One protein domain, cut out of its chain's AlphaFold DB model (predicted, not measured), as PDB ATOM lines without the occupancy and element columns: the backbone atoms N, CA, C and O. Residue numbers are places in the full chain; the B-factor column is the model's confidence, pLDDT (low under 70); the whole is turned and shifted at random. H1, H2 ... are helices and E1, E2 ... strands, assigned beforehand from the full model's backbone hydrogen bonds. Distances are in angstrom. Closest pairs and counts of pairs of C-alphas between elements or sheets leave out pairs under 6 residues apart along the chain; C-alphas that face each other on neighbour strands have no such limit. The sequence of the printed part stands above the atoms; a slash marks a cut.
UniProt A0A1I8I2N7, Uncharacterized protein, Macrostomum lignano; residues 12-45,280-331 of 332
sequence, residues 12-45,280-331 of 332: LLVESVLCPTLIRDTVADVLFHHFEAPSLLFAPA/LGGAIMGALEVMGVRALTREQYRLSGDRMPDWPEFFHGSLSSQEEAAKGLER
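Overview. This is residues 12 to 45 and 280 to 331 of the 332 residues of an uncharacterized protein of Macrostomum lignano (UniProt A0A1I8I2N7). Two parallel strands, E1 and E2, make a narrow ribbon in the middle of a small body, with H1 and H2 on opposite sides of it and the short helices H3 and H4 near E2. H5 is an arm leading away from this body, and residues 319 to 331 stick out. The printed part has 86 residues, mostly helix, in the order E1 H1 E2 H2 H3 H4 H5; it is compact, with a radius of gyration of the C-alphas of 13.8 A and spans of 41 by 28 by 23 A.

Along the chain. Find C-alpha 12 at (17.394, 8.763, -52.798), where E1, residues 12 to 15, begins. H1, residues 21 to 34, runs 19.1 A, and E2, residues 39 to 44, runs 17.0 A. Past the cut come H2, residues 280 to 287, H3, residues 290 to 294, and H4, residues 298 to 303. H5, residues 313 to 329, runs 24.4 A to C-alpha 329 at (31.676, 22.886, -27.880).

Arrangement. Look first at E1 and E2, parallel at 30 degrees, with N 13 and O 41 2.8 A apart. E1, H1 and E2 form a strand-helix-strand unit, a helix between two parallel neighbour strands, with a right-handed crossover. The closest C-alphas of H1 and E2, Ala 28 and Leu 40, are 7.5 A apart; those of E1 and H2, Val 14 and Gly 282, 6.4 A. Residues 39 to 40 of E2 pair antiparallel with residues 296 to 297. The closest C-alphas of E2 and H4, Ser 39 and Arg 298, are 5.8 A apart. H3 and H5 are close but not clearly touching, at 6.7 A between C-alphas 294 and 314. Every O i to N i+4 pair is within hydrogen-bond range in H1, H2, H3 and H4, and 10 of 13 in H5.

Size, cuts and confidence. The C-alphas farthest apart, Leu 280 and Arg 331, are 44.6 A apart. Residues 46 to 279 are not printed, and C-alphas 45 and 280 are 10.0 A apart across this cut. Of the links printed whole, none is long. Look for pLDDT under 70 at residues 312 to 331.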
ATOM      1  N   LEU A  12      18.147   7.538 -52.552       92.38
ATOM      2  CA  LEU A  12      17.394   8.763 -52.798       92.38
ATOM      3  C   LEU A  12      16.072   8.390 -53.465       92.38
ATOM      4  O   LEU A  12      16.059   7.747 -54.516       92.38
ATOM      5  N   LEU A  13      14.970   8.812 -52.858       92.88
ATOM      6  CA  LEU A  13      13.627   8.644 -53.386       92.88
ATOM      7  C   LEU A  13      13.109   9.974 -53.914       92.88
ATOM      8  O   LEU A  13      13.103  10.987 -53.218       92.88
ATOM      9  N   VAL A  14      12.673   9.948 -55.168       92.94
ATOM     10  CA  VAL A  14      12.009  11.080 -55.806       92.94
ATOM     11  C   VAL A  14      10.519  10.957 -55.530       92.94
ATOM     12  O   VAL A  14       9.892  10.003 -55.988       92.94
ATOM     13  N   GLU A  15       9.957  11.906 -54.790       91.25
ATOM     14  CA  GLU A  15       8.531  11.929 -54.461       91.25
ATOM     15  C   GLU A  15       7.836  13.172 -55.019       91.25
ATOM     16  O   GLU A  15       8.454  14.212 -55.247       91.25
ATOM     17  N   SER A  16       6.526  13.076 -55.246       88.88
ATOM     18  CA  SER A  16       5.714  14.274 -55.465       88.88
ATOM     19  C   SER A  16       5.545  15.026 -54.144       88.88
ATOM     20  O   SER A  16       5.451  14.412 -53.085       88.88
ATOM     21  N   VAL A  17       5.455  16.356 -54.207       86.94
ATOM     22  CA  VAL A  17       5.302  17.234 -53.028       86.94
ATOM     23  C   VAL A  17       4.023  16.922 -52.241       86.94
ATOM     24  O   VAL A  17       3.966  17.158 -51.040       86.94
ATOM     25  N   LEU A  18       3.004  16.385 -52.915       86.62
ATOM     26  CA  LEU A  18       1.693  16.067 -52.342       86.62
ATOM     27  C   LEU A  18       1.543  14.583 -51.976       86.62
ATOM     28  O   LEU A  18       0.432  14.116 -51.726       86.62
ATOM     29  N   CYS A  19       2.640  13.820 -51.973       87.69
ATOM     30  CA  CYS A  19       2.607  12.414 -51.594       87.69
ATOM     31  C   CYS A  19       2.123  12.267 -50.135       87.69
ATOM     32  O   CYS A  19       2.671  12.923 -49.246       87.69
ATOM     33  N   PRO A  20       1.122  11.409 -49.852       89.94
ATOM     34  CA  PRO A  20       0.680  11.159 -48.486       89.94
ATOM     35  C   PRO A  20       1.821  10.661 -47.594       89.94
ATOM     36  O   PRO A  20       2.527   9.710 -47.938       89.94
ATOM     37  N   THR A  21       1.931  11.233 -46.394       88.81
ATOM     38  CA  THR A  21       2.951  10.859 -45.397       88.81
ATOM     39  C   THR A  21       2.912   9.377 -45.039       88.81
ATOM     40  O   THR A  21       3.958   8.769 -44.853       88.81
ATOM     41  N   LEU A  22       1.725   8.758 -45.050       91.06
ATOM     42  CA  LEU A  22       1.561   7.319 -44.833       91.06
ATOM     43  C   LEU A  22       2.365   6.476 -45.835       91.06
ATOM     44  O   LEU A  22       2.984   5.487 -45.448       91.06
ATOM     45  N   ILE A  23       2.364   6.856 -47.118       91.31
ATOM     46  CA  ILE A  23       3.120   6.137 -48.154       91.31
ATOM     47  C   ILE A  23       4.613   6.317 -47.900       91.31
ATOM     48  O   ILE A  23       5.360   5.342 -47.947       91.31
ATOM     49  N   ARG A  24       5.036   7.543 -47.578       90.75
ATOM     50  CA  ARG A  24       6.431   7.849 -47.259       90.75
ATOM     51  C   ARG A  24       6.944   7.033 -46.073       90.75
ATOM     52  O   ARG A  24       7.981   6.388 -46.201       90.75
ATOM     53  N   ASP A  25       6.209   7.020 -44.964       91.31
ATOM     54  CA  ASP A  25       6.580   6.282 -43.753       91.31
ATOM     55  C   ASP A  25       6.621   4.772 -44.015       91.31
ATOM     56  O   ASP A  25       7.573   4.107 -43.621       91.31
ATOM     57  N   THR A  26       5.657   4.236 -44.771       93.38
ATOM     58  CA  THR A  26       5.646   2.811 -45.150       93.38
ATOM     59  C   THR A  26       6.860   2.446 -46.011       93.38
ATOM     60  O   THR A  26       7.475   1.396 -45.826       93.38
ATOM     61  N   VAL A  27       7.231   3.305 -46.965       93.81
ATOM     62  CA  VAL A  27       8.415   3.092 -47.810       93.81
ATOM     63  C   VAL A  27       9.702   3.197 -46.986       93.81
ATOM     64  O   VAL A  27      10.614   2.391 -47.188       93.81
ATOM     65  N   ALA A  28       9.777   4.151 -46.056       92.88
ATOM     66  CA  ALA A  28      10.913   4.307 -45.152       92.88
ATOM     67  C   ALA A  28      11.081   3.086 -44.236       92.88
ATOM     68  O   ALA A  28      12.190   2.556 -44.145       92.88
ATOM     69  N   ASP A  29       9.988   2.591 -43.648       93.31
ATOM     70  CA  ASP A  29       9.966   1.391 -42.807       93.31
ATOM     71  C   ASP A  29      10.507   0.178 -43.582       93.31
ATOM     72  O   ASP A  29      11.503  -0.439 -43.198       93.31
ATOM     73  N   VAL A  30       9.963  -0.091 -44.772       94.25
ATOM     74  CA  VAL A  30      10.430  -1.197 -45.623       94.25
ATOM     75  C   VAL A  30      11.919  -1.054 -45.976       94.25
ATOM     76  O   VAL A  30      12.669  -2.033 -45.927       94.25
ATOM     77  N   LEU A  31      12.388   0.148 -46.313       94.06
ATOM     78  CA  LEU A  31      13.786   0.356 -46.696       94.06
ATOM     79  C   LEU A  31      14.763   0.249 -45.517       94.06
ATOM     80  O   LEU A  31      15.852  -0.308 -45.686       94.06
ATOM     81  N   PHE A  32      14.394   0.731 -44.331       94.19
ATOM     82  CA  PHE A  32      15.254   0.669 -43.151       94.19
ATOM     83  C   PHE A  32      15.184  -0.671 -42.410       94.19
ATOM     84  O   PHE A  32      16.226  -1.153 -41.952       94.19
ATOM     85  N   HIS A  33      14.004  -1.285 -42.292       92.12
ATOM     86  CA  HIS A  33      13.814  -2.534 -41.551       92.12
ATOM     87  C   HIS A  33      14.040  -3.775 -42.412       92.12
ATOM     88  O   HIS A  33      14.718  -4.695 -41.959       92.12
ATOM     89  N   HIS A  34      13.514  -3.816 -43.642       92.75
ATOM     90  CA  HIS A  34      13.641  -5.002 -44.496       92.75
ATOM     91  C   HIS A  34      14.915  -4.978 -45.343       92.75
ATOM     92  O   HIS A  34      15.664  -5.954 -45.375       92.75
ATOM     93  N   PHE A  35      15.184  -3.858 -46.020       92.25
ATOM     94  CA  PHE A  35      16.360  -3.734 -46.889       92.25
ATOM     95  C   PHE A  35      17.623  -3.268 -46.159       92.25
ATOM     96  O   PHE A  35      18.709  -3.364 -46.729       92.25
ATOM     97  N   GLU A  36      17.491  -2.811 -44.910       93.62
ATOM     98  CA  GLU A  36      18.586  -2.309 -44.075       93.62
ATOM     99  C   GLU A  36      19.461  -1.260 -44.783       93.62
ATOM    100  O   GLU A  36      20.687  -1.267 -44.650       93.62
ATOM    101  N   ALA A  37      18.831  -0.353 -45.535       93.62
ATOM    102  CA  ALA A  37      19.538   0.736 -46.197       93.62
ATOM    103  C   ALA A  37      20.275   1.624 -45.164       93.62
ATOM    104  O   ALA A  37      19.736   1.889 -44.082       93.62
ATOM    105  N   PRO A  38      21.496   2.105 -45.465       92.88
ATOM    106  CA  PRO A  38      22.292   2.896 -44.526       92.88
ATOM    107  C   PRO A  38      21.690   4.286 -44.270       92.88
ATOM    108  O   PRO A  38      21.635   4.739 -43.122       92.88
ATOM    109  N   SER A  39      21.219   4.953 -45.325       91.69
ATOM    110  CA  SER A  39      20.546   6.249 -45.242       91.69
ATOM    111  C   SER A  39      19.534   6.455 -46.368       91.69
ATOM    112  O   SER A  39      19.681   5.895 -47.461       91.69
ATOM    113  N   LEU A  40      18.510   7.262 -46.082       91.56
ATOM    114  CA  LEU A  40      17.410   7.592 -46.987       91.56
ATOM    115  C   LEU A  40      17.238   9.106 -47.117       91.56
ATOM    116  O   LEU A  40      17.314   9.837 -46.130       91.56
ATOM    117  N   LEU A  41      16.952   9.573 -48.331       90.31
ATOM    118  CA  LEU A  41      16.555  10.955 -48.600       90.31
ATOM    119  C   LEU A  41      15.319  10.972 -49.497       90.31
ATOM    120  O   LEU A  41      15.356  10.418 -50.593       90.31
ATOM    121  N   PHE A  42      14.266  11.656 -49.061       90.56
ATOM    122  CA  PHE A  42      13.124  11.980 -49.909       90.56
ATOM    123  C   PHE A  42      13.323  13.378 -50.489       90.56
ATOM    124  O   PHE A  42      13.599  14.331 -49.758       90.56
ATOM    125  N   ALA A  43      13.239  13.491 -51.810       89.81
ATOM    126  CA  ALA A  43      13.451  14.740 -52.519       89.81
ATOM    127  C   ALA A  43      12.268  15.040 -53.455       89.81
ATOM    128  O   ALA A  43      11.851  14.162 -54.218       89.81
ATOM    129  N   PRO A  44      11.739  16.279 -53.445       91.38
ATOM    130  CA  PRO A  44      10.579  16.627 -54.253       91.38
ATOM    131  C   PRO A  44      10.926  16.684 -55.747       91.38
ATOM    132  O   PRO A  44      11.853  17.386 -56.160       91.38
ATOM    133  N   ALA A  45      10.125  16.007 -56.570       92.81
ATOM    134  CA  ALA A  45      10.316  15.861 -58.015       92.81
ATOM    135  C   ALA A  45      10.492  17.201 -58.746       92.81
ATOM    136  O   ALA A  45      11.384  17.343 -59.581       92.81
ATOM    137  N   LEU A 280      16.387  12.019 -63.468       94.44
ATOM    138  CA  LEU A 280      17.701  12.549 -63.842       94.44
ATOM    139  C   LEU A 280      18.191  13.580 -62.819       94.44
ATOM    140  O   LEU A 280      19.349  13.541 -62.417       94.44
ATOM    141  N   GLY A 281      17.305  14.461 -62.355       93.19
ATOM    142  CA  GLY A 281      17.592  15.395 -61.272       93.19
ATOM    143  C   GLY A 281      17.981  14.697 -59.972       93.19
ATOM    144  O   GLY A 281      18.971  15.071 -59.345       93.19
ATOM    145  N   GLY A 282      17.259  13.636 -59.600       92.56
ATOM    146  CA  GLY A 282      17.610  12.784 -58.461       92.56
ATOM    147  C   GLY A 282      18.962  12.089 -58.629       92.56
ATOM    148  O   GLY A 282      19.743  12.042 -57.683       92.56
ATOM    149  N   ALA A 283      19.288  11.620 -59.835       93.06
ATOM    150  CA  ALA A 283      20.587  11.022 -60.139       93.06
ATOM    151  C   ALA A 283      21.732  12.044 -60.026       93.06
ATOM    152  O   ALA A 283      22.774  11.726 -59.457       93.06
ATOM    153  N   ILE A 284      21.526  13.280 -60.501       92.62
ATOM    154  CA  ILE A 284      22.488  14.378 -60.328       92.62
ATOM    155  C   ILE A 284      22.652  14.692 -58.838       92.62
ATOM    156  O   ILE A 284      23.776  14.732 -58.351       92.62
ATOM    157  N   MET A 285      21.555  14.857 -58.092       89.94
ATOM    158  CA  MET A 285      21.613  15.148 -56.655       89.94
ATOM    159  C   MET A 285      22.302  14.035 -55.857       89.94
ATOM    160  O   MET A 285      23.095  14.335 -54.971       89.94
ATOM    161  N   GLY A 286      22.022  12.770 -56.173       88.94
ATOM    162  CA  GLY A 286      22.626  11.615 -55.509       88.94
ATOM    163  C   GLY A 286      24.102  11.406 -55.856       88.94
ATOM    164  O   GLY A 286      24.837  10.846 -55.048       88.94
ATOM    165  N   ALA A 287      24.543  11.860 -57.034       88.75
ATOM    166  CA  ALA A 287      25.956  11.865 -57.415       88.75
ATOM    167  C   ALA A 287      26.751  12.992 -56.732       88.75
ATOM    168  O   ALA A 287      27.973  12.903 -56.632       88.75
ATOM    169  N   LEU A 288      26.074  14.045 -56.268       85.12
ATOM    170  CA  LEU A 288      26.670  15.087 -55.437       85.12
ATOM    171  C   LEU A 288      26.761  14.622 -53.973       85.12
ATOM    172  O   LEU A 288      25.994  13.777 -53.514       85.12
ATOM    173  N   GLU A 289      27.638  15.244 -53.183       78.50
ATOM    174  CA  GLU A 289      27.847  14.915 -51.757       78.50
ATOM    175  C   GLU A 289      26.673  15.311 -50.831       78.50
ATOM    176  O   GLU A 289      26.769  15.252 -49.605       78.50
ATOM    177  N   VAL A 290      25.518  15.673 -51.399       78.81
ATOM    178  CA  VAL A 290      24.308  16.082 -50.669       78.81
ATOM    179  C   VAL A 290      23.782  14.955 -49.775       78.81
ATOM    180  O   VAL A 290      23.280  15.224 -48.682       78.81
ATOM    181  N   MET A 291      23.946  13.697 -50.196       77.12
ATOM    182  CA  MET A 291      23.509  12.528 -49.425       77.12
ATOM    183  C   MET A 291      24.222  12.404 -48.074       77.12
ATOM    184  O   MET A 291      23.615  11.927 -47.123       77.12
ATOM    185  N   GLY A 292      25.476  12.855 -47.955       74.75
ATOM    186  CA  GLY A 292      26.211  12.802 -46.686       74.75
ATOM    187  C   GLY A 292      25.715  13.813 -45.648       74.75
ATOM    188  O   GLY A 292      25.874  13.591 -44.454       74.75
ATOM    189  N   VAL A 293      25.103  14.911 -46.102       79.75
ATOM    190  CA  VAL A 293      24.678  16.023 -45.235       79.75
ATOM    191  C   VAL A 293      23.182  15.976 -44.932       79.75
ATOM    192  O   VAL A 293      22.765  16.373 -43.848       79.75
ATOM    193  N   ARG A 294      22.362  15.535 -45.894       82.25
ATOM    194  CA  ARG A 294      20.897  15.657 -45.814       82.25
ATOM    195  C   ARG A 294      20.149  14.342 -45.644       82.25
ATOM    196  O   ARG A 294      18.976  14.385 -45.285       82.25
ATOM    197  N   ALA A 295      20.767  13.201 -45.944       87.06
ATOM    198  CA  ALA A 295      20.081  11.924 -45.809       87.06
ATOM    199  C   ALA A 295      19.936  11.547 -44.330       87.06
ATOM    200  O   ALA A 295      20.867  11.708 -43.542       87.06
ATOM    201  N   LEU A 296      18.776  11.001 -43.975       89.69
ATOM    202  CA  LEU A 296      18.519  10.459 -42.649       89.69
ATOM    203  C   LEU A 296      19.189   9.092 -42.535       89.69
ATOM    204  O   LEU A 296      18.987   8.229 -43.394       89.69
ATOM    205  N   THR A 297      19.979   8.874 -41.487       91.62
ATOM    206  CA  THR A 297      20.579   7.559 -41.237       91.62
ATOM    207  C   THR A 297      19.588   6.622 -40.557       91.62
ATOM    208  O   THR A 297      18.664   7.046 -39.860       91.62
ATOM    209  N   ARG A 298      19.817   5.314 -40.698       89.38
ATOM    210  CA  ARG A 298      19.003   4.292 -40.023       89.38
ATOM    211  C   ARG A 298      18.962   4.461 -38.499       89.38
ATOM    212  O   ARG A 298      17.959   4.149 -37.867       89.38
ATOM    213  N   GLU A 299      20.055   4.927 -37.897       89.69
ATOM    214  CA  GLU A 299      20.128   5.167 -36.450       89.69
ATOM    215  C   GLU A 299      19.254   6.350 -36.037       89.69
ATOM    216  O   GLU A 299      18.493   6.240 -35.078       89.69
ATOM    217  N   GLN A 300      19.303   7.447 -36.799       88.56
ATOM    218  CA  GLN A 300      18.455   8.615 -36.563       88.56
ATOM    219  C   GLN A 300      16.973   8.268 -36.717       88.56
ATOM    220  O   GLN A 300      16.173   8.650 -35.871       88.56
ATOM    221  N   TYR A 301      16.617   7.475 -37.730       89.00
ATOM    222  CA  TYR A 301      15.238   7.028 -37.945       89.00
ATOM    223  C   TYR A 301      14.663   6.263 -36.740       89.00
ATOM    224  O   TYR A 301      13.566   6.572 -36.276       89.00
ATOM    225  N   ARG A 302      15.448   5.346 -36.155       88.50
ATOM    226  CA  ARG A 302      15.049   4.606 -34.942       88.50
ATOM    227  C   ARG A 302      14.893   5.512 -33.721       88.50
ATOM    228  O   ARG A 302      14.011   5.290 -32.898       88.50
ATOM    229  N   LEU A 303      15.746   6.531 -33.589       88.38
ATOM    230  CA  LEU A 303      15.651   7.509 -32.499       88.38
ATOM    231  C   LEU A 303      14.415   8.409 -32.638       88.38
ATOM    232  O   LEU A 303      13.838   8.811 -31.631       88.38
ATOM    233  N   SER A 304      13.985   8.687 -33.869       82.12
ATOM    234  CA  SER A 304      12.798   9.489 -34.185       82.12
ATOM    235  C   SER A 304      11.470   8.721 -34.080       82.12
ATOM    236  O   SER A 304      10.421   9.282 -34.394       82.12
ATOM    237  N   GLY A 305      11.486   7.464 -33.623       84.88
ATOM    238  CA  GLY A 305      10.278   6.651 -33.463       84.88
ATOM    239  C   GLY A 305       9.681   6.186 -34.791       84.88
ATOM    240  O   GLY A 305       8.462   6.217 -34.950       84.88
ATOM    241  N   ASP A 306      10.545   5.807 -35.737       82.25
ATOM    242  CA  ASP A 306      10.199   5.227 -37.041       82.25
ATOM    243  C   ASP A 306       9.293   6.122 -37.913       82.25
ATOM    244  O   ASP A 306       8.513   5.654 -38.744       82.25
ATOM    245  N   ARG A 307       9.414   7.446 -37.761       83.56
ATOM    246  CA  ARG A 307       8.741   8.432 -38.620       83.56
ATOM    247  C   ARG A 307       9.737   9.191 -39.473       83.56
ATOM    248  O   ARG A 307      10.764   9.651 -38.973       83.56
ATOM    249  N   MET A 308       9.407   9.357 -40.752       84.06
ATOM    250  CA  MET A 308      10.220  10.170 -41.645       84.06
ATOM    251  C   MET A 308       9.817  11.647 -41.503       84.06
ATOM    252  O   MET A 308       8.637  11.968 -41.711       84.06
ATOM    253  N   PRO A 309      10.765  12.554 -41.195       79.94
ATOM    254  CA  PRO A 309      10.477  13.982 -41.188       79.94
ATOM    255  C   PRO A 309      10.012  14.431 -42.572       79.94
ATOM    256  O   PRO A 309      10.301  13.788 -43.588       79.94
ATOM    257  N   ASP A 310       9.236  15.508 -42.614       74.06
ATOM    258  CA  ASP A 310       8.726  16.021 -43.881       74.06
ATOM    259  C   ASP A 310       9.821  16.763 -44.656       74.06
ATOM    260  O   ASP A 310      10.745  17.326 -44.068       74.06
ATOM    261  N   TRP A 311       9.727  16.792 -45.988       70.44
ATOM    262  CA  TRP A 311      10.723  17.436 -46.851       70.44
ATOM    263  C   TRP A 311      11.058  18.904 -46.457       70.44
ATOM    264  O   TRP A 311      12.221  19.288 -46.635       70.44
ATOM    265  N   PRO A 312      10.152  19.735 -45.880       62.56
ATOM    266  CA  PRO A 312      10.496  21.075 -45.391       62.56
ATOM    267  C   PRO A 312      11.400  21.052 -44.151       62.56
ATOM    268  O   PRO A 312      12.234  21.941 -43.965       62.56
ATOM    269  N   GLU A 313      11.263  20.032 -43.306       62.41
ATOM    270  CA  GLU A 313      11.998  19.911 -42.046       62.41
ATOM    271  C   GLU A 313      13.482  19.604 -42.290       62.41
ATOM    272  O   GLU A 313      14.335  20.056 -41.525       62.41
ATOM    273  N   PHE A 314      13.828  18.959 -43.411       57.28
ATOM    274  CA  PHE A 314      15.230  18.708 -43.781       57.28
ATOM    275  C   PHE A 314      16.028  19.985 -44.056       57.28
ATOM    276  O   PHE A 314      17.245  19.997 -43.870       57.28
ATOM    277  N   PHE A 315      15.380  21.067 -44.500       51.03
ATOM    278  CA  PHE A 315      16.075  22.337 -44.734       51.03
ATOM    279  C   PHE A 315      16.339  23.094 -43.427       51.03
ATOM    280  O   PHE A 315      17.352  23.785 -43.320       51.03
ATOM    281  N   HIS A 316      15.477  22.926 -42.422       42.50
ATOM    282  CA  HIS A 316      15.613  23.588 -41.123       42.50
ATOM    283  C   HIS A 316      16.457  22.793 -40.117       42.50
ATOM    284  O   HIS A 316      17.189  23.401 -39.337       42.50
ATOM    285  N   GLY A 317      16.438  21.457 -40.175       42.78
ATOM    286  CA  GLY A 317      17.146  20.594 -39.222       42.78
ATOM    287  C   GLY A 317      18.672  20.754 -39.222       42.78
ATOM    288  O   GLY A 317      19.309  20.568 -38.188       42.78
ATOM    289  N   SER A 318      19.280  21.177 -40.340       41.00
ATOM    290  CA  SER A 318      20.733  21.417 -40.370       41.00
ATOM    291  C   SER A 318      21.163  22.616 -39.517       41.00
ATOM    292  O   SER A 318      22.273  22.615 -38.991       41.00
ATOM    293  N   LEU A 319      20.286  23.609 -39.323       37.94
ATOM    294  CA  LEU A 319      20.591  24.782 -38.500       37.94
ATOM    295  C   LEU A 319      20.509  24.442 -37.010       37.94
ATOM    296  O   LEU A 319      21.414  24.799 -36.263       37.94
ATOM    297  N   SER A 320      19.496  23.680 -36.583       37.50
ATOM    298  CA  SER A 320      19.364  23.274 -35.177       37.50
ATOM    299  C   SER A 320      20.457  22.294 -34.756       37.50
ATOM    300  O   SER A 320      21.017  22.439 -33.673       37.50
ATOM    301  N   SER A 321      20.831  21.340 -35.616       40.88
ATOM    302  CA  SER A 321      21.924  20.405 -35.312       40.88
ATOM    303  C   SER A 321      23.299  21.085 -35.306       40.88
ATOM    304  O   SER A 321      24.162  20.686 -34.527       40.88
ATOM    305  N   GLN A 322      23.514  22.136 -36.113       40.22
ATOM    306  CA  GLN A 322      24.732  22.952 -36.025       40.22
ATOM    307  C   GLN A 322      24.744  23.867 -34.793       40.22
ATOM    308  O   GLN A 322      25.796  24.015 -34.172       40.22
ATOM    309  N   GLU A 323      23.602  24.422 -34.379       36.47
ATOM    310  CA  GLU A 323      23.496  25.190 -33.130       36.47
ATOM    311  C   GLU A 323      23.678  24.315 -31.880       36.47
ATOM    312  O   GLU A 323      24.311  24.746 -30.916       36.47
ATOM    313  N   GLU A 324      23.166  23.082 -31.876       41.12
ATOM    314  CA  GLU A 324      23.386  22.131 -30.779       41.12
ATOM    315  C   GLU A 324      24.831  21.618 -30.740       41.12
ATOM    316  O   GLU A 324      25.417  21.529 -29.658       41.12
ATOM    317  N   ALA A 325      25.451  21.367 -31.900       41.41
ATOM    318  CA  ALA A 325      26.873  21.031 -31.982       41.41
ATOM    319  C   ALA A 325      27.775  22.196 -31.528       41.41
ATOM    320  O   ALA A 325      28.766  21.966 -30.831       41.41
ATOM    321  N   ALA A 326      27.412  23.444 -31.844       41.72
ATOM    322  CA  ALA A 326      28.117  24.639 -31.375       41.72
ATOM    323  C   ALA A 326      27.970  24.839 -29.853       41.72
ATOM    324  O   ALA A 326      28.962  25.069 -29.161       41.72
ATOM    325  N   LYS A 327      26.765  24.643 -29.296       42.84
ATOM    326  CA  LYS A 327      26.517  24.709 -27.839       42.84
ATOM    327  C   LYS A 327      27.202  23.585 -27.054       42.84
ATOM    328  O   LYS A 327      27.501  23.760 -25.872       42.84
ATOM    329  N   GLY A 328      27.454  22.435 -27.683       39.94
ATOM    330  CA  GLY A 328      28.231  21.339 -27.100       39.94
ATOM    331  C   GLY A 328      29.734  21.629 -27.005       39.94
ATOM    332  O   GLY A 328      30.396  21.096 -26.114       39.94
ATOM    333  N   LEU A 329      30.264  22.492 -27.879       42.16
ATOM    334  CA  LEU A 329      31.676  22.886 -27.880       42.16
ATOM    335  C   LEU A 329      31.989  23.987 -26.853       42.16
ATOM    336  O   LEU A 329      33.080  23.996 -26.299       42.16
ATOM    337  N   GLU A 330      31.033  24.868 -26.547       40.03
ATOM    338  CA  GLU A 330      31.185  25.919 -25.521       40.03
ATOM    339  C   GLU A 330      31.053  25.403 -24.074       40.03
ATOM    340  O   GLU A 330      31.273  26.148 -23.120       40.03
ATOM    341  N   ARG A 331      30.685  24.128 -23.887       43.62
ATOM    342  CA  ARG A 331      30.523  23.485 -22.568       43.62
ATOM    343  C   ARG A 331      31.654  22.515 -22.199       43.62
ATOM    344  O   ARG A 331      31.472  21.716 -21.277       43.62
TER     345      ARG A 331